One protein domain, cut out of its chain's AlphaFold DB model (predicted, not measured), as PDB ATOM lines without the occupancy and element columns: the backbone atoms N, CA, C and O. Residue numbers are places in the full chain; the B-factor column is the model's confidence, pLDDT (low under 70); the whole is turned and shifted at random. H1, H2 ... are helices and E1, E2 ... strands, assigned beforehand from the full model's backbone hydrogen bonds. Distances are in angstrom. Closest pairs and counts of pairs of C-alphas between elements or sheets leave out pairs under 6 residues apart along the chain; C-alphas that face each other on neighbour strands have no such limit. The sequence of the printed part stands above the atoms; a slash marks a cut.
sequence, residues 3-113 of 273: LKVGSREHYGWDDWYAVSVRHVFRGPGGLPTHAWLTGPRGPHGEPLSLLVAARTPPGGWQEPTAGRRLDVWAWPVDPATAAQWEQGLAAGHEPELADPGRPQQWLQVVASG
ATOM      1  N   LEU A   3     169.332 287.238 269.278       68.31
ATOM      2  CA  LEU A   3     168.419 286.111 269.387       68.31
ATOM      3  C   LEU A   3     167.165 286.441 268.590       68.31
ATOM      4  O   LEU A   3     166.878 287.604 268.320       68.31
ATOM      5  N   LYS A   4     166.395 285.426 268.236       65.88
ATOM      6  CA  LYS A   4     165.025 285.590 267.775       65.88
ATOM      7  C   LYS A   4     164.081 285.047 268.816       65.88
ATOM      8  O   LYS A   4     164.340 283.980 269.363       65.88
ATOM      9  N   VAL A   5     163.002 285.775 269.057       67.56
ATOM     10  CA  VAL A   5     161.958 285.389 269.998       67.56
ATOM     11  C   VAL A   5     160.635 285.262 269.258       67.56
ATOM     12  O   VAL A   5     160.298 286.124 268.448       67.56
ATOM     13  N   GLY A   6     159.911 284.176 269.514       64.81
ATOM     14  CA  GLY A   6     158.579 283.927 268.967       64.81
ATOM     15  C   GLY A   6     157.642 283.341 270.023       64.81
ATOM     16  O   GLY A   6     158.083 282.642 270.938       64.81
ATOM     17  N   SER A   7     156.344 283.617 269.888       65.81
ATOM     18  CA  SER A   7     155.273 283.043 270.711       65.81
ATOM     19  C   SER A   7     154.203 282.507 269.761       65.81
ATOM     20  O   SER A   7     153.471 283.295 269.171       65.81
ATOM     21  N   ARG A   8     154.081 281.183 269.621       52.62
ATOM     22  CA  ARG A   8     153.060 280.593 268.738       52.62
ATOM     23  C   ARG A   8     151.629 280.681 269.286       52.62
ATOM     24  O   ARG A   8     150.706 280.433 268.526       52.62
ATOM     25  N   GLU A   9     151.442 280.985 270.575       49.41
ATOM     26  CA  GLU A   9     150.152 280.733 271.246       49.41
ATOM     27  C   GLU A   9     149.600 281.896 272.093       49.41
ATOM     28  O   GLU A   9     148.411 281.874 272.402       49.41
ATOM     29  N   HIS A  10     150.384 282.921 272.470       49.50
ATOM     30  CA  HIS A  10     149.954 283.822 273.559       49.50
ATOM     31  C   HIS A  10     150.064 285.335 273.329       49.50
ATOM     32  O   HIS A  10     149.396 286.075 274.041       49.50
ATOM     33  N   TYR A  11     150.849 285.817 272.362       50.81
ATOM     34  CA  TYR A  11     151.088 287.262 272.185       50.81
ATOM     35  C   TYR A  11     150.738 287.822 270.799       50.81
ATOM     36  O   TYR A  11     151.069 288.967 270.500       50.81
ATOM     37  N   GLY A  12     150.082 287.030 269.940       50.75
ATOM     38  CA  GLY A  12     149.779 287.449 268.563       50.75
ATOM     39  C   GLY A  12     151.039 287.730 267.735       50.75
ATOM     40  O   GLY A  12     151.014 288.509 266.789       50.75
ATOM     41  N   TRP A  13     152.175 287.153 268.139       62.88
ATOM     42  CA  TRP A  13     153.403 287.175 267.361       62.88
ATOM     43  C   TRP A  13     153.346 286.055 266.337       62.88
ATOM     44  O   TRP A  13     153.809 284.945 266.590       62.88
ATOM     45  N   ASP A  14     152.790 286.377 265.176       58.03
ATOM     46  CA  ASP A  14     152.804 285.475 264.024       58.03
ATOM     47  C   ASP A  14     154.226 285.327 263.439       58.03
ATOM     48  O   ASP A  14     154.525 284.349 262.753       58.03
ATOM     49  N   ASP A  15     155.129 286.252 263.798       63.28
ATOM     50  CA  ASP A  15     156.501 286.353 263.305       63.28
ATOM     51  C   ASP A  15     157.577 286.260 264.403       63.28
ATOM     52  O   ASP A  15     157.341 286.446 265.600       63.28
ATOM     53  N   TRP A  16     158.811 285.987 263.969       68.69
ATOM     54  CA  TRP A  16     160.008 285.994 264.812       68.69
ATOM     55  C   TRP A  16     160.608 287.396 264.927       68.69
ATOM     56  O   TRP A  16     160.950 288.012 263.918       68.69
ATOM     57  N   TYR A  17     160.873 287.844 266.154       70.94
ATOM     58  CA  TYR A  17     161.464 289.156 266.421       70.94
ATOM     59  C   TYR A  17     162.932 289.037 266.791       70.94
ATOM     60  O   TYR A  17     163.284 288.284 267.697       70.94
ATOM     61  N   ALA A  18     163.791 289.807 266.123       70.31
ATOM     62  CA  ALA A  18     165.178 289.950 266.539       70.31
ATOM     63  C   ALA A  18     165.244 290.707 267.875       70.31
ATOM     64  O   ALA A  18     164.688 291.794 268.018       70.31
ATOM     65  N   VAL A  19     165.955 290.140 268.839       74.19
ATOM     66  CA  VAL A  19     166.244 290.735 270.140       74.19
ATOM     67  C   VAL A  19     167.740 290.648 270.408       74.19
ATOM     68  O   VAL A  19     168.440 289.786 269.883       74.19
ATOM     69  N   SER A  20     168.254 291.534 271.243       75.62
ATOM     70  CA  SER A  20     169.646 291.518 271.682       75.62
ATOM     71  C   SER A  20     169.727 291.069 273.130       75.62
ATOM     72  O   SER A  20     168.969 291.565 273.964       75.62
ATOM     73  N   VAL A  21     170.669 290.173 273.434       81.88
ATOM     74  CA  VAL A  21     171.044 289.884 274.826       81.88
ATOM     75  C   VAL A  21     171.775 291.098 275.381       81.88
ATOM     76  O   VAL A  21     172.834 291.457 274.867       81.88
ATOM     77  N   ARG A  22     171.213 291.727 276.412       83.19
ATOM     78  CA  ARG A  22     171.849 292.827 277.147       83.19
ATOM     79  C   ARG A  22     172.753 292.310 278.246       83.19
ATOM     80  O   ARG A  22     173.880 292.772 278.377       83.19
ATOM     81  N   HIS A  23     172.258 291.345 279.012       82.94
ATOM     82  CA  HIS A  23     172.977 290.802 280.151       82.94
ATOM     83  C   HIS A  23     172.562 289.356 280.430       82.94
ATOM     84  O   HIS A  23     171.444 288.956 280.104       82.94
ATOM     85  N   VAL A  24     173.463 288.579 281.028       83.50
ATOM     86  CA  VAL A  24     173.197 287.211 281.484       83.50
ATOM     87  C   VAL A  24     173.513 287.157 282.970       83.50
ATOM     88  O   VAL A  24     174.677 287.254 283.350       83.50
ATOM     89  N   PHE A  25     172.479 286.989 283.783       81.31
ATOM     90  CA  PHE A  25     172.586 286.980 285.236       81.31
ATOM     91  C   PHE A  25     173.003 285.610 285.743       81.31
ATOM     92  O   PHE A  25     172.505 284.577 285.268       81.31
ATOM     93  N   ARG A  26     173.878 285.598 286.747       79.38
ATOM     94  CA  ARG A  26     174.349 284.366 287.377       79.38
ATOM     95  C   ARG A  26     173.657 284.150 288.718       79.38
ATOM     96  O   ARG A  26     173.575 285.039 289.550       79.38
ATOM     97  N   GLY A  27     173.140 282.942 288.915       74.25
ATOM     98  CA  GLY A  27     172.585 282.519 290.195       74.25
ATOM     99  C   GLY A  27     173.657 282.018 291.168       74.25
ATOM    100  O   GLY A  27     174.854 282.016 290.849       74.25
ATOM    101  N   PRO A  28     173.231 281.519 292.342       69.38
ATOM    102  CA  PRO A  28     174.117 280.876 293.308       69.38
ATOM    103  C   PRO A  28     174.958 279.773 292.645       69.38
ATOM    104  O   PRO A  28     174.431 278.918 291.936       69.38
ATOM    105  N   GLY A  29     176.279 279.810 292.844       70.12
ATOM    106  CA  GLY A  29     177.222 278.901 292.175       70.12
ATOM    107  C   GLY A  29     177.711 279.371 290.798       70.12
ATOM    108  O   GLY A  29     178.405 278.624 290.114       70.12
ATOM    109  N   GLY A  30     177.379 280.598 290.380       71.12
ATOM    110  CA  GLY A  30     177.937 281.234 289.181       71.12
ATOM    111  C   GLY A  30     177.356 280.734 287.853       71.12
ATOM    112  O   GLY A  30     177.837 281.128 286.785       71.12
ATOM    113  N   LEU A  31     176.332 279.880 287.895       68.12
ATOM    114  CA  LEU A  31     175.639 279.381 286.709       68.12
ATOM    115  C   LEU A  31     174.671 280.443 286.178       68.12
ATOM    116  O   LEU A  31     173.971 281.065 286.976       68.12
ATOM    117  N   PRO A  32     174.580 280.659 284.857       71.88
ATOM    118  CA  PRO A  32     173.651 281.638 284.327       71.88
ATOM    119  C   PRO A  32     172.220 281.115 284.402       71.88
ATOM    120  O   PRO A  32     171.878 280.096 283.793       71.88
ATOM    121  N   THR A  33     171.394 281.826 285.156       77.94
ATOM    122  CA  THR A  33     170.007 281.450 285.442       77.94
ATOM    123  C   THR A  33     169.031 282.224 284.569       77.94
ATOM    124  O   THR A  33     168.047 281.653 284.100       77.94
ATOM    125  N   HIS A  34     169.343 283.488 284.274       83.50
ATOM    126  CA  HIS A  34     168.477 284.379 283.512       83.50
ATOM    127  C   HIS A  34     169.254 285.159 282.451       83.50
ATOM    128  O   HIS A  34     170.450 285.411 282.600       83.50
ATOM    129  N   ALA A  35     168.567 285.600 281.403       85.25
ATOM    130  CA  ALA A  35     169.078 286.610 280.485       85.25
ATOM    131  C   ALA A  35     168.093 287.773 280.371       85.25
ATOM    132  O   ALA A  35     166.881 287.579 280.421       85.25
ATOM    133  N   TRP A  36     168.619 288.982 280.204       87.06
ATOM    134  CA  TRP A  36     167.838 290.155 279.840       87.06
ATOM    135  C   TRP A  36     167.967 290.405 278.339       87.06
ATOM    136  O   TRP A  36     169.070 290.584 277.812       87.06
ATOM    137  N   LEU A  37     166.830 290.394 277.648       85.88
ATOM    138  CA  LEU A  37     166.696 290.610 276.214       85.88
ATOM    139  C   LEU A  37     166.022 291.955 275.936       85.88
ATOM    140  O   LEU A  37     165.118 292.362 276.664       85.88
ATOM    141  N   THR A  38     166.420 292.611 274.845       83.06
ATOM    142  CA  THR A  38     165.770 293.841 274.352       83.06
ATOM    143  C   THR A  38     165.433 293.739 272.868       83.06
ATOM    144  O   THR A  38     166.263 293.270 272.089       83.06
ATOM    145  N   GLY A  39     164.237 294.165 272.464       78.06
ATOM    146  CA  GLY A  39     163.723 294.045 271.095       78.06
ATOM    147  C   GLY A  39     162.993 295.298 270.592       78.06
ATOM    148  O   GLY A  39     162.604 296.153 271.392       78.06
ATOM    149  N   PRO A  40     162.807 295.419 269.263       59.53
ATOM    150  CA  PRO A  40     162.473 296.677 268.607       59.53
ATOM    151  C   PRO A  40     161.078 297.211 268.911       59.53
ATOM    152  O   PRO A  40     160.934 298.418 268.770       59.53
ATOM    153  N   ARG A  41     160.101 296.373 269.308       68.69
ATOM    154  CA  ARG A  41     158.797 296.743 269.902       68.69
ATOM    155  C   ARG A  41     157.952 295.502 270.237       68.69
ATOM    156  O   ARG A  41     157.975 294.537 269.481       68.69
ATOM    157  N   GLY A  42     157.215 295.522 271.348       62.59
ATOM    158  CA  GLY A  42     156.179 294.533 271.672       62.59
ATOM    159  C   GLY A  42     154.873 294.777 270.891       62.59
ATOM    160  O   GLY A  42     154.781 295.763 270.156       62.59
ATOM    161  N   PRO A  43     153.828 293.945 271.069       51.62
ATOM    162  CA  PRO A  43     152.560 294.078 270.334       51.62
ATOM    163  C   PRO A  43     151.833 295.410 270.572       51.62
ATOM    164  O   PRO A  43     150.976 295.795 269.786       51.62
ATOM    165  N   HIS A  44     152.193 296.131 271.636       57.25
ATOM    166  CA  HIS A  44     151.635 297.440 271.980       57.25
ATOM    167  C   HIS A  44     152.504 298.623 271.522       57.25
ATOM    168  O   HIS A  44     152.225 299.761 271.877       57.25
ATOM    169  N   GLY A  45     153.554 298.387 270.726       62.09
ATOM    170  CA  GLY A  45     154.360 299.467 270.150       62.09
ATOM    171  C   GLY A  45     155.380 300.107 271.100       62.09
ATOM    172  O   GLY A  45     156.017 301.089 270.717       62.09
ATOM    173  N   GLU A  46     155.616 299.518 272.273       69.38
ATOM    174  CA  GLU A  46     156.665 299.923 273.222       69.38
ATOM    175  C   GLU A  46     157.925 299.046 273.099       69.38
ATOM    176  O   GLU A  46     157.804 297.877 272.722       69.38
ATOM    177  N   PRO A  47     159.137 299.562 273.398       68.81
ATOM    178  CA  PRO A  47     160.359 298.760 273.450       68.81
ATOM    179  C   PRO A  47     160.184 297.528 274.340       68.81
ATOM    180  O   PRO A  47     159.730 297.620 275.477       68.81
ATOM    181  N   LEU A  48     160.546 296.362 273.813       77.19
ATOM    182  CA  LEU A  48     160.352 295.099 274.509       77.19
ATOM    183  C   LEU A  48     161.590 294.798 275.356       77.19
ATOM    184  O   LEU A  48     162.625 294.450 274.792       77.19
ATOM    185  N   SER A  49     161.472 294.883 276.678       85.00
ATOM    186  CA  SER A  49     162.473 294.375 277.623       85.00
ATOM    187  C   SER A  49     161.940 293.119 278.301       85.00
ATOM    188  O   SER A  49     160.863 293.137 278.894       85.00
ATOM    189  N   LEU A  50     162.682 292.017 278.193       83.06
ATOM    190  CA  LEU A  50     162.285 290.718 278.731       83.06
ATOM    191  C   LEU A  50     163.384 290.138 279.602       83.06
ATOM    192  O   LEU A  50     164.523 290.002 279.159       83.06
ATOM    193  N   LEU A  51     163.021 289.712 280.802       84.62
ATOM    194  CA  LEU A  51     163.808 288.765 281.569       84.62
ATOM    195  C   LEU A  51     163.374 287.360 281.161       84.62
ATOM    196  O   LEU A  51     162.179 287.097 281.056       84.62
ATOM    197  N   VAL A  52     164.321 286.459 280.927       82.94
ATOM    198  CA  VAL A  52     164.034 285.096 280.475       82.94
ATOM    199  C   VAL A  52     164.841 284.048 281.231       82.94
ATOM    200  O   VAL A  52     166.015 284.260 281.522       82.94
ATOM    201  N   ALA A  53     164.233 282.891 281.492       83.06
ATOM    202  CA  ALA A  53     164.860 281.738 282.140       83.06
ATOM    203  C   ALA A  53     164.582 280.454 281.351       83.06
ATOM    204  O   ALA A  53     163.473 280.259 280.856       83.06
ATOM    205  N   ALA A  54     165.569 279.563 281.237       75.94
ATOM    206  CA  ALA A  54     165.381 278.274 280.571       75.94
ATOM    207  C   ALA A  54     164.347 277.420 281.322       75.94
ATOM    208  O   ALA A  54     164.452 277.239 282.534       75.94
ATOM    209  N   ARG A  55     163.369 276.861 280.601       70.12
ATOM    210  CA  ARG A  55     162.303 276.036 281.194       70.12
ATOM    211  C   ARG A  55     162.781 274.641 281.618       70.12
ATOM    212  O   ARG A  55     162.176 274.033 282.499       70.12
ATOM    213  N   THR A  56     163.847 274.125 281.002       55.50
ATOM    214  CA  THR A  56     164.320 272.747 281.210       55.50
ATOM    215  C   THR A  56     165.747 272.736 281.774       55.50
ATOM    216  O   THR A  56     166.664 273.190 281.089       55.50
ATOM    217  N   PRO A  57     165.978 272.206 282.989       49.22
ATOM    218  CA  PRO A  57     167.322 271.930 283.495       49.22
ATOM    219  C   PRO A  57     167.845 270.564 282.988       49.22
ATOM    220  O   PRO A  57     167.026 269.695 282.680       49.22
ATOM    221  N   PRO A  58     169.176 270.317 282.923       50.06
ATOM    222  CA  PRO A  58     170.278 271.142 283.405       50.06
ATOM    223  C   PRO A  58     171.225 271.518 282.252       50.06
ATOM    224  O   PRO A  58     172.159 270.798 281.914       50.06
ATOM    225  N   GLY A  59     170.992 272.663 281.636       46.75
ATOM    226  CA  GLY A  59     171.935 273.261 280.702       46.75
ATOM    227  C   GLY A  59     171.653 274.742 280.719       46.75
ATOM    228  O   GLY A  59     170.730 275.186 280.046       46.75
ATOM    229  N   GLY A  60     172.344 275.486 281.586       52.41
ATOM    230  CA  GLY A  60     172.167 276.934 281.681       52.41
ATOM    231  C   GLY A  60     172.367 277.623 280.328       52.41
ATOM    232  O   GLY A  60     172.772 277.005 279.345       52.41
ATOM    233  N   TRP A  61     172.167 278.937 280.288       48.72
ATOM    234  CA  TRP A  61     172.348 279.785 279.095       48.72
ATOM    235  C   TRP A  61     173.710 279.656 278.364       48.72
ATOM    236  O   TRP A  61     173.895 280.287 277.327       48.72
ATOM    237  N   GLN A  62     174.672 278.875 278.878       48.09
ATOM    238  CA  GLN A  62     176.026 278.714 278.328       48.09
ATOM    239  C   GLN A  62     176.135 277.816 277.094       48.09
ATOM    240  O   GLN A  62     177.177 277.850 276.447       48.09
ATOM    241  N   GLU A  63     175.100 277.064 276.716       44.03
ATOM    242  CA  GLU A  63     175.124 276.324 275.449       44.03
ATOM    243  C   GLU A  63     174.057 276.823 274.469       44.03
ATOM    244  O   GLU A  63     173.104 276.100 274.156       44.03
ATOM    245  N   PRO A  64     174.225 278.026 273.886       43.91
ATOM    246  CA  PRO A  64     173.616 278.312 272.607       43.91
ATOM    247  C   PRO A  64     174.393 277.505 271.567       43.91
ATOM    248  O   PRO A  64     175.222 278.028 270.825       43.91
ATOM    249  N   THR A  65     174.137 276.200 271.522       42.03
ATOM    250  CA  THR A  65     174.409 275.454 270.300       42.03
ATOM    251  C   THR A  65     173.618 276.159 269.216       42.03
ATOM    252  O   THR A  65     172.394 276.285 269.305       42.03
ATOM    253  N   ALA A  66     174.329 276.721 268.242       44.88
ATOM    254  CA  ALA A  66     173.715 277.357 267.092       44.88
ATOM    255  C   ALA A  66     172.582 276.459 266.569       44.88
ATOM    256  O   ALA A  66     172.790 275.270 266.336       44.88
ATOM    257  N   GLY A  67     171.368 276.999 266.465       49.53
ATOM    258  CA  GLY A  67     170.203 276.248 265.991       49.53
ATOM    259  C   GLY A  67     169.417 275.435 267.032       49.53
ATOM    260  O   GLY A  67     168.405 274.848 266.651       49.53
ATOM    261  N   ARG A  68     169.774 275.411 268.329       57.94
ATOM    262  CA  ARG A  68     168.847 274.888 269.350       57.94
ATOM    263  C   ARG A  68     167.783 275.927 269.705       57.94
ATOM    264  O   ARG A  68     168.084 277.025 270.164       57.94
ATOM    265  N   ARG A  69     166.524 275.541 269.500       62.00
ATOM    266  CA  ARG A  69     165.342 276.217 270.042       62.00
ATOM    267  C   ARG A  69     165.309 275.987 271.551       62.00
ATOM    268  O   ARG A  69     165.283 274.837 271.985       62.00
ATOM    269  N   LEU A  70     165.320 277.068 272.324       68.06
ATOM    270  CA  LEU A  70     165.165 277.030 273.773       68.06
ATOM    271  C   LEU A  70     163.772 277.536 274.142       68.06
ATOM    272  O   LEU A  70     163.413 278.658 273.785       68.06
ATOM    273  N   ASP A  71     163.010 276.724 274.871       70.25
ATOM    274  CA  ASP A  71     161.788 277.195 275.515       70.25
ATOM    275  C   ASP A  71     162.170 277.930 276.801       70.25
ATOM    276  O   ASP A  71     162.837 277.377 277.687       70.25
ATOM    277  N   VAL A  72     161.757 279.188 276.896       77.75
ATOM    278  CA  VAL A  72     162.035 280.042 278.045       77.75
ATOM    279  C   VAL A  72     160.748 280.516 278.690       77.75
ATOM    280  O   VAL A  72     159.742 280.790 278.032       77.75
ATOM    281  N   TRP A  73     160.807 280.645 280.003       81.31
ATOM    282  CA  TRP A  73     159.908 281.502 280.751       81.31
ATOM    283  C   TRP A  73     160.324 282.946 280.568       81.31
ATOM    284  O   TRP A  73     161.521 283.224 280.521       81.31
ATOM    285  N   ALA A  74     159.352 283.844 280.457       81.06
ATOM    286  CA  ALA A  74     159.607 285.254 280.255       81.06
ATOM    287  C   ALA A  74     158.750 286.141 281.159       81.06
ATOM    288  O   ALA A  74     157.581 285.843 281.441       81.06
ATOM    289  N   TRP A  75     159.356 287.249 281.571       86.00
ATOM    290  CA  TRP A  75     158.752 288.311 282.361       86.00
ATOM    291  C   TRP A  75     159.028 289.650 281.671       86.00
ATOM    292  O   TRP A  75     160.186 289.920 281.330       86.00
ATOM    293  N   PRO A  76     158.004 290.491 281.442       83.19
ATOM    294  CA  PRO A  76     158.237 291.856 281.003       83.19
ATOM    295  C   PRO A  76     159.004 292.614 282.086       83.19
ATOM    296  O   PRO A  76     158.747 292.451 283.277       83.19
ATOM    297  N   VAL A  77     159.952 293.438 281.653       83.12
ATOM    298  CA  VAL A  77     160.709 294.336 282.524       83.12
ATOM    299  C   VAL A  77     160.220 295.740 282.229       83.12
ATOM    300  O   VAL A  77     160.307 296.190 281.083       83.12
ATOM    301  N   ASP A  78     159.678 296.420 283.235       86.31
ATOM    302  CA  ASP A  78     159.225 297.793 283.052       86.31
ATOM    303  C   ASP A  78     160.416 298.741 282.789       86.31
ATOM    304  O   ASP A  78     161.564 298.436 283.144       86.31
ATOM    305  N   PRO A  79     160.173 299.903 282.159       84.00
ATOM    306  CA  PRO A  79     161.244 300.827 281.799       84.00
ATOM    307  C   PRO A  79     162.083 301.322 282.986       84.00
ATOM    308  O   PRO A  79     163.270 301.595 282.805       84.00
ATOM    309  N   ALA A  80     161.501 301.442 284.184       87.25
ATOM    310  CA  ALA A  80     162.215 301.944 285.353       87.25
ATOM    311  C   ALA A  80     163.193 300.891 285.887       87.25
ATOM    312  O   ALA A  80     164.360 301.208 286.124       87.25
ATOM    313  N   THR A  81     162.760 299.630 285.994       87.50
ATOM    314  CA  THR A  81     163.649 298.511 286.341       87.50
ATOM    315  C   THR A  81     164.749 298.318 285.299       87.50
ATOM    316  O   THR A  81     165.912 298.167 285.666       87.50
ATOM    317  N   ALA A  82     164.423 298.394 284.004       86.69
ATOM    318  CA  ALA A  82     165.429 298.311 282.945       86.69
ATOM    319  C   ALA A  82     166.490 299.419 283.082       86.69
ATOM    320  O   ALA A  82     167.684 299.124 283.081       86.69
ATOM    321  N   ALA A  83     166.073 300.675 283.284       87.62
ATOM    322  CA  ALA A  83     166.990 301.800 283.485       87.62
ATOM    323  C   ALA A  83     167.857 301.639 284.747       87.62
ATOM    324  O   ALA A  83     169.048 301.951 284.727       87.62
ATOM    325  N   GLN A  84     167.289 301.115 285.837       88.94
ATOM    326  CA  GLN A  84     168.039 300.819 287.058       88.94
ATOM    327  C   GLN A  84     169.122 299.758 286.810       88.94
ATOM    328  O   GLN A  84     170.255 299.917 287.269       88.94
ATOM    329  N   TRP A  85     168.802 298.697 286.064       90.81
ATOM    330  CA  TRP A  85     169.778 297.675 285.685       90.81
ATOM    331  C   TRP A  85     170.890 298.242 284.799       90.81
ATOM    332  O   TRP A  85     172.054 297.924 285.030       90.81
ATOM    333  N   GLU A  86     170.578 299.118 283.836       88.00
ATOM    334  CA  GLU A  86     171.601 299.790 283.015       88.00
ATOM    335  C   GLU A  86     172.568 300.611 283.865       88.00
ATOM    336  O   GLU A  86     173.783 300.504 283.695       88.00
ATOM    337  N   GLN A  87     172.043 301.399 284.807       88.62
ATOM    338  CA  GLN A  87     172.860 302.206 285.713       88.62
ATOM    339  C   GLN A  87     173.742 301.337 286.616       88.62
ATOM    340  O   GLN A  87     174.928 301.630 286.781       88.62
ATOM    341  N   GLY A  88     173.190 300.251 287.166       88.06
ATOM    342  CA  GLY A  88     173.937 299.292 287.981       88.06
ATOM    343  C   GLY A  88     175.095 298.662 287.206       88.06
ATOM    344  O   GLY A  88     176.239 298.716 287.659       88.06
ATOM    345  N   LEU A  89     174.818 298.168 285.996       86.06
ATOM    346  CA  LEU A  89     175.822 297.560 285.123       86.06
ATOM    347  C   LEU A  89     176.915 298.553 284.712       86.06
ATOM    348  O   LEU A  89     178.093 298.199 284.725       86.06
ATOM    349  N   ALA A  90     176.555 299.802 284.397       86.38
ATOM    350  CA  ALA A  90     177.521 300.856 284.084       86.38
ATOM    351  C   ALA A  90     178.438 301.190 285.276       86.38
ATOM    352  O   ALA A  90     179.594 301.561 285.082       86.38
ATOM    353  N   ALA A  91     177.941 301.018 286.503       90.12
ATOM    354  CA  ALA A  91     178.705 301.175 287.736       90.12
ATOM    355  C   ALA A  91     179.478 299.905 288.155       90.12
ATOM    356  O   ALA A  91     180.118 299.907 289.203       90.12
ATOM    357  N   GLY A  92     179.431 298.826 287.363       85.88
ATOM    358  CA  GLY A  92     180.089 297.554 287.678       85.88
ATOM    359  C   GLY A  92     179.373 296.713 288.740       85.88
ATOM    360  O   GLY A  92     179.956 295.758 289.251       85.88
ATOM    361  N   HIS A  93     178.124 297.042 289.070       85.56
ATOM    362  CA  HIS A  93     177.295 296.266 289.985       85.56
ATOM    363  C   HIS A  93     176.433 295.270 289.203       85.56
ATOM    364  O   HIS A  93     175.755 295.637 288.240       85.56
ATOM    365  N   GLU A  94     176.435 294.007 289.629       79.06
ATOM    366  CA  GLU A  94     175.494 293.015 289.107       79.06
ATOM    367  C   GLU A  94     174.115 293.287 289.732       79.06
ATOM    368  O   GLU A  94     174.017 293.360 290.962       79.06
ATOM    369  N   PRO A  95     173.054 293.505 288.932       75.88
ATOM    370  CA  PRO A  95     171.741 293.790 289.486       75.88
ATOM    371  C   PRO A  95     171.228 292.581 290.263       75.88
ATOM    372  O   PRO A  95     171.243 291.456 289.758       75.88
ATOM    373  N   GLU A  96     170.736 292.816 291.476       74.62
ATOM    374  CA  GLU A  96     170.066 291.771 292.234       74.62
ATOM    375  C   GLU A  96     168.722 291.453 291.570       74.62
ATOM    376  O   GLU A  96     167.855 292.315 291.401       74.62
ATOM    377  N   LEU A  97     168.565 290.197 291.160       75.06
ATOM    378  CA  LEU A  97     167.302 289.682 290.658       75.06
ATOM    379  C   LEU A  97     166.392 289.376 291.843       75.06
ATOM    380  O   LEU A  97     166.551 288.350 292.504       75.06
ATOM    381  N   ALA A  98     165.420 290.253 292.090       71.06
ATOM    382  CA  ALA A  98     164.266 289.880 292.897       71.06
ATOM    383  C   ALA A  98     163.577 288.666 292.253       71.06
ATOM    384  O   ALA A  98     163.562 288.555 291.024       71.06
ATOM    385  N   ASP A  99     163.012 287.766 293.068       73.56
ATOM    386  CA  ASP A  99     162.189 286.663 292.563       73.56
ATOM    387  C   ASP A  99     161.102 287.254 291.650       73.56
ATOM    388  O   ASP A  99     160.229 287.984 292.136       73.56
ATOM    389  N   PRO A 100     161.150 286.990 290.330       69.69
ATOM    390  CA  PRO A 100     160.230 287.612 289.392       69.69
ATOM    391  C   PRO A 100     158.814 287.019 289.517       69.69
ATOM    392  O   PRO A 100     157.898 287.423 288.797       69.69
ATOM    393  N   GLY A 101     158.612 286.053 290.421       76.94
ATOM    394  CA  GLY A 101     157.345 285.389 290.657       76.94
ATOM    395  C   GLY A 101     156.978 284.457 289.507       76.94
ATOM    396  O   GLY A 101     157.826 283.898 288.808       76.94
ATOM    397  N   ARG A 102     155.674 284.255 289.289       73.75
ATOM    398  CA  ARG A 102     155.207 283.349 288.231       73.75
ATOM    399  C   ARG A 102     155.509 283.929 286.845       73.75
ATOM    400  O   ARG A 102     155.231 285.107 286.623       73.75
ATOM    401  N   PRO A 103     156.011 283.110 285.903       75.44
ATOM    402  CA  PRO A 103     156.245 283.566 284.543       75.44
ATOM    403  C   PRO A 103     154.940 284.012 283.906       75.44
ATOM    404  O   PRO A 103     153.929 283.314 283.983       75.44
ATOM    405  N   GLN A 104     154.979 285.177 283.269       70.81
ATOM    406  CA  GLN A 104     153.816 285.717 282.571       70.81
ATOM    407  C   GLN A 104     153.694 285.132 281.163       70.81
ATOM    408  O   GLN A 104     152.612 285.132 280.584       70.81
ATOM    409  N   GLN A 105     154.807 284.649 280.600       70.31
ATOM    410  CA  GLN A 105     154.893 284.269 279.196       70.31
ATOM    411  C   GLN A 105     155.818 283.086 278.967       70.31
ATOM    412  O   GLN A 105     156.779 282.859 279.709       70.31
ATOM    413  N   TRP A 106     155.539 282.363 277.884       68.31
ATOM    414  CA  TRP A 106     156.393 281.308 277.356       68.31
ATOM    415  C   TRP A 106     156.851 281.708 275.965       68.31
ATOM    416  O   TRP A 106     156.030 281.995 275.092       68.31
ATOM    417  N   LEU A 107     158.161 281.721 275.766       69.88
ATOM    418  CA  LEU A 107     158.764 282.161 274.522       69.88
ATOM    419  C   LEU A 107     159.704 281.092 273.990       69.88
ATOM    420  O   LEU A 107     160.265 280.290 274.735       69.88
ATOM    421  N   GLN A 108     159.889 281.107 272.680       68.75
ATOM    422  CA  GLN A 108     160.939 280.347 272.023       68.75
ATOM    423  C   GLN A 108     162.056 281.288 271.660       68.75
ATOM    424  O   GLN A 108     161.807 282.322 271.048       68.75
ATOM    425  N   VAL A 109     163.277 280.908 272.012       66.31
ATOM    426  CA  VAL A 109     164.468 281.683 271.711       66.31
ATOM    427  C   VAL A 109     165.372 280.876 270.795       66.31
ATOM    428  O   VAL A 109     165.691 279.720 271.076       66.31
ATOM    429  N   VAL A 110     165.777 281.486 269.685       62.91
ATOM    430  CA  VAL A 110     166.734 280.911 268.736       62.91
ATOM    431  C   VAL A 110     167.913 281.859 268.620       62.91
ATOM    432  O   VAL A 110     167.746 283.029 268.291       62.91
ATOM    433  N   ALA A 111     169.118 281.368 268.887       61.84
ATOM    434  CA  ALA A 111     170.327 282.147 268.665       61.84
ATOM    435  C   ALA A 111     170.553 282.387 267.166       61.84
ATOM    436  O   ALA A 111     170.639 281.430 266.397       61.84
ATOM    437  N   SER A 112     170.674 283.655 266.765       54.50
ATOM    438  CA  SER A 112     171.001 284.067 265.398       54.50
ATOM    439  C   SER A 112     172.201 285.015 265.425       54.50
ATOM    440  O   SER A 112     172.077 286.187 265.768       54.50
ATOM    441  N   GLY A 113     173.387 284.522 265.096       52.00
ATOM    442  CA  GLY A 113     174.604 285.327 265.051       52.00
ATOM    443  C   GLY A 113     175.828 284.462 264.768       52.00
ATOM    444  O   GLY A 113     175.704 283.232 264.790       52.00
TER     445      GLY A 113
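Overview. This is residues 3 to 113 of the 273 residues of an uncharacterized protein of Nocardioides sp. CF479 (UniProt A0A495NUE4). This is a small closed barrel of six antiparallel strands, with one helix, H1, packed on its outside over E2, E3 and E4. The long strand E2 bends by 71 degrees at residue 22, and different parts of it pair with E1 and with E3. The printed part has 111 residues and is mostly strand, with the elements in the order E1 E2 E3 E4 E5 H1 E6; round the ring run E1 E2 E3 E4 E5 E6 and back to E1. The whole is compact, with a radius of gyration of the C-alphas of 13.5 A, and its outline is rounded, spanning 38 by 33 by 29 A.

Along the chain. The barrel begins with E1, residues 3 to 7, with C-alpha 3 at (168.419, 286.111, 269.387). E2, residues 13 to 26, is the longest strand, 29.1 A from first to last C-alpha. E3 is residues 32 to 39, 20.7 A long, and E4 is residues 48 to 54, 18.6 A long. E5, residues 69 to 76, is 20.4 A long and bends by 57 degrees at residue 73. E6, residues 105 to 112, is 21.2 A long and ends with C-alpha 112 at (171.001, 284.067, 265.398). H1, residues 79 to 90, is 16.4 A long, with C-alpha 79 at (161.244, 300.827, 281.799).

Arrangement. E1 to E5 form a meander, each strand the antiparallel neighbour of the one before. In the hairpin of E1 and E2, N 5 and O 17 are 2.9 A apart, within hydrogen-bond range. The pairing of E2 is staggered: its residues 13 to 19 pair with E1 and its residues 20 to 26 with E3, where N 22 and O 36 are 2.8 A apart. Between E3 and E4, N 37 and O 50 are 2.8 A apart; between E4 and E5, N 53 and O 73 are 2.9 A apart. E5 and E6 have N 72 and O 107 at 2.8 A. E6 and E1 are antiparallel neighbours that close the ring, with N 4 and O 110 at 2.8 A. Across the barrel, E1 and E4 are apart, as are E2 and E5, and E3 and E6. H1 is on the barrel, outside it, at a height over the sheet of 10.5 A. It lies over E2 and E4 and only just over E3, on which 3 of its C-alphas fall. It runs slantwise to the strands, at 34 degrees to E2 on the local plane. The closest C-alphas of H1 and E4 are those of Ala 82 and Ser 49, 7.2 A apart. In H1 every O i to N i+4 pair is within hydrogen-bond range.

Size, cuts and confidence. The C-alphas of Glu 9 and Ala 91, the two farthest apart, are 38.8 A from each other. The printed part has no cut. The links E4 to E5 and H1 to E6 are long, 14 residues each. The mean pLDDT of the printed part is 71.0, and 48 residues are under 70, among them residues 3 to 16, 40 to 47, 56 to 70 and 106 to 113.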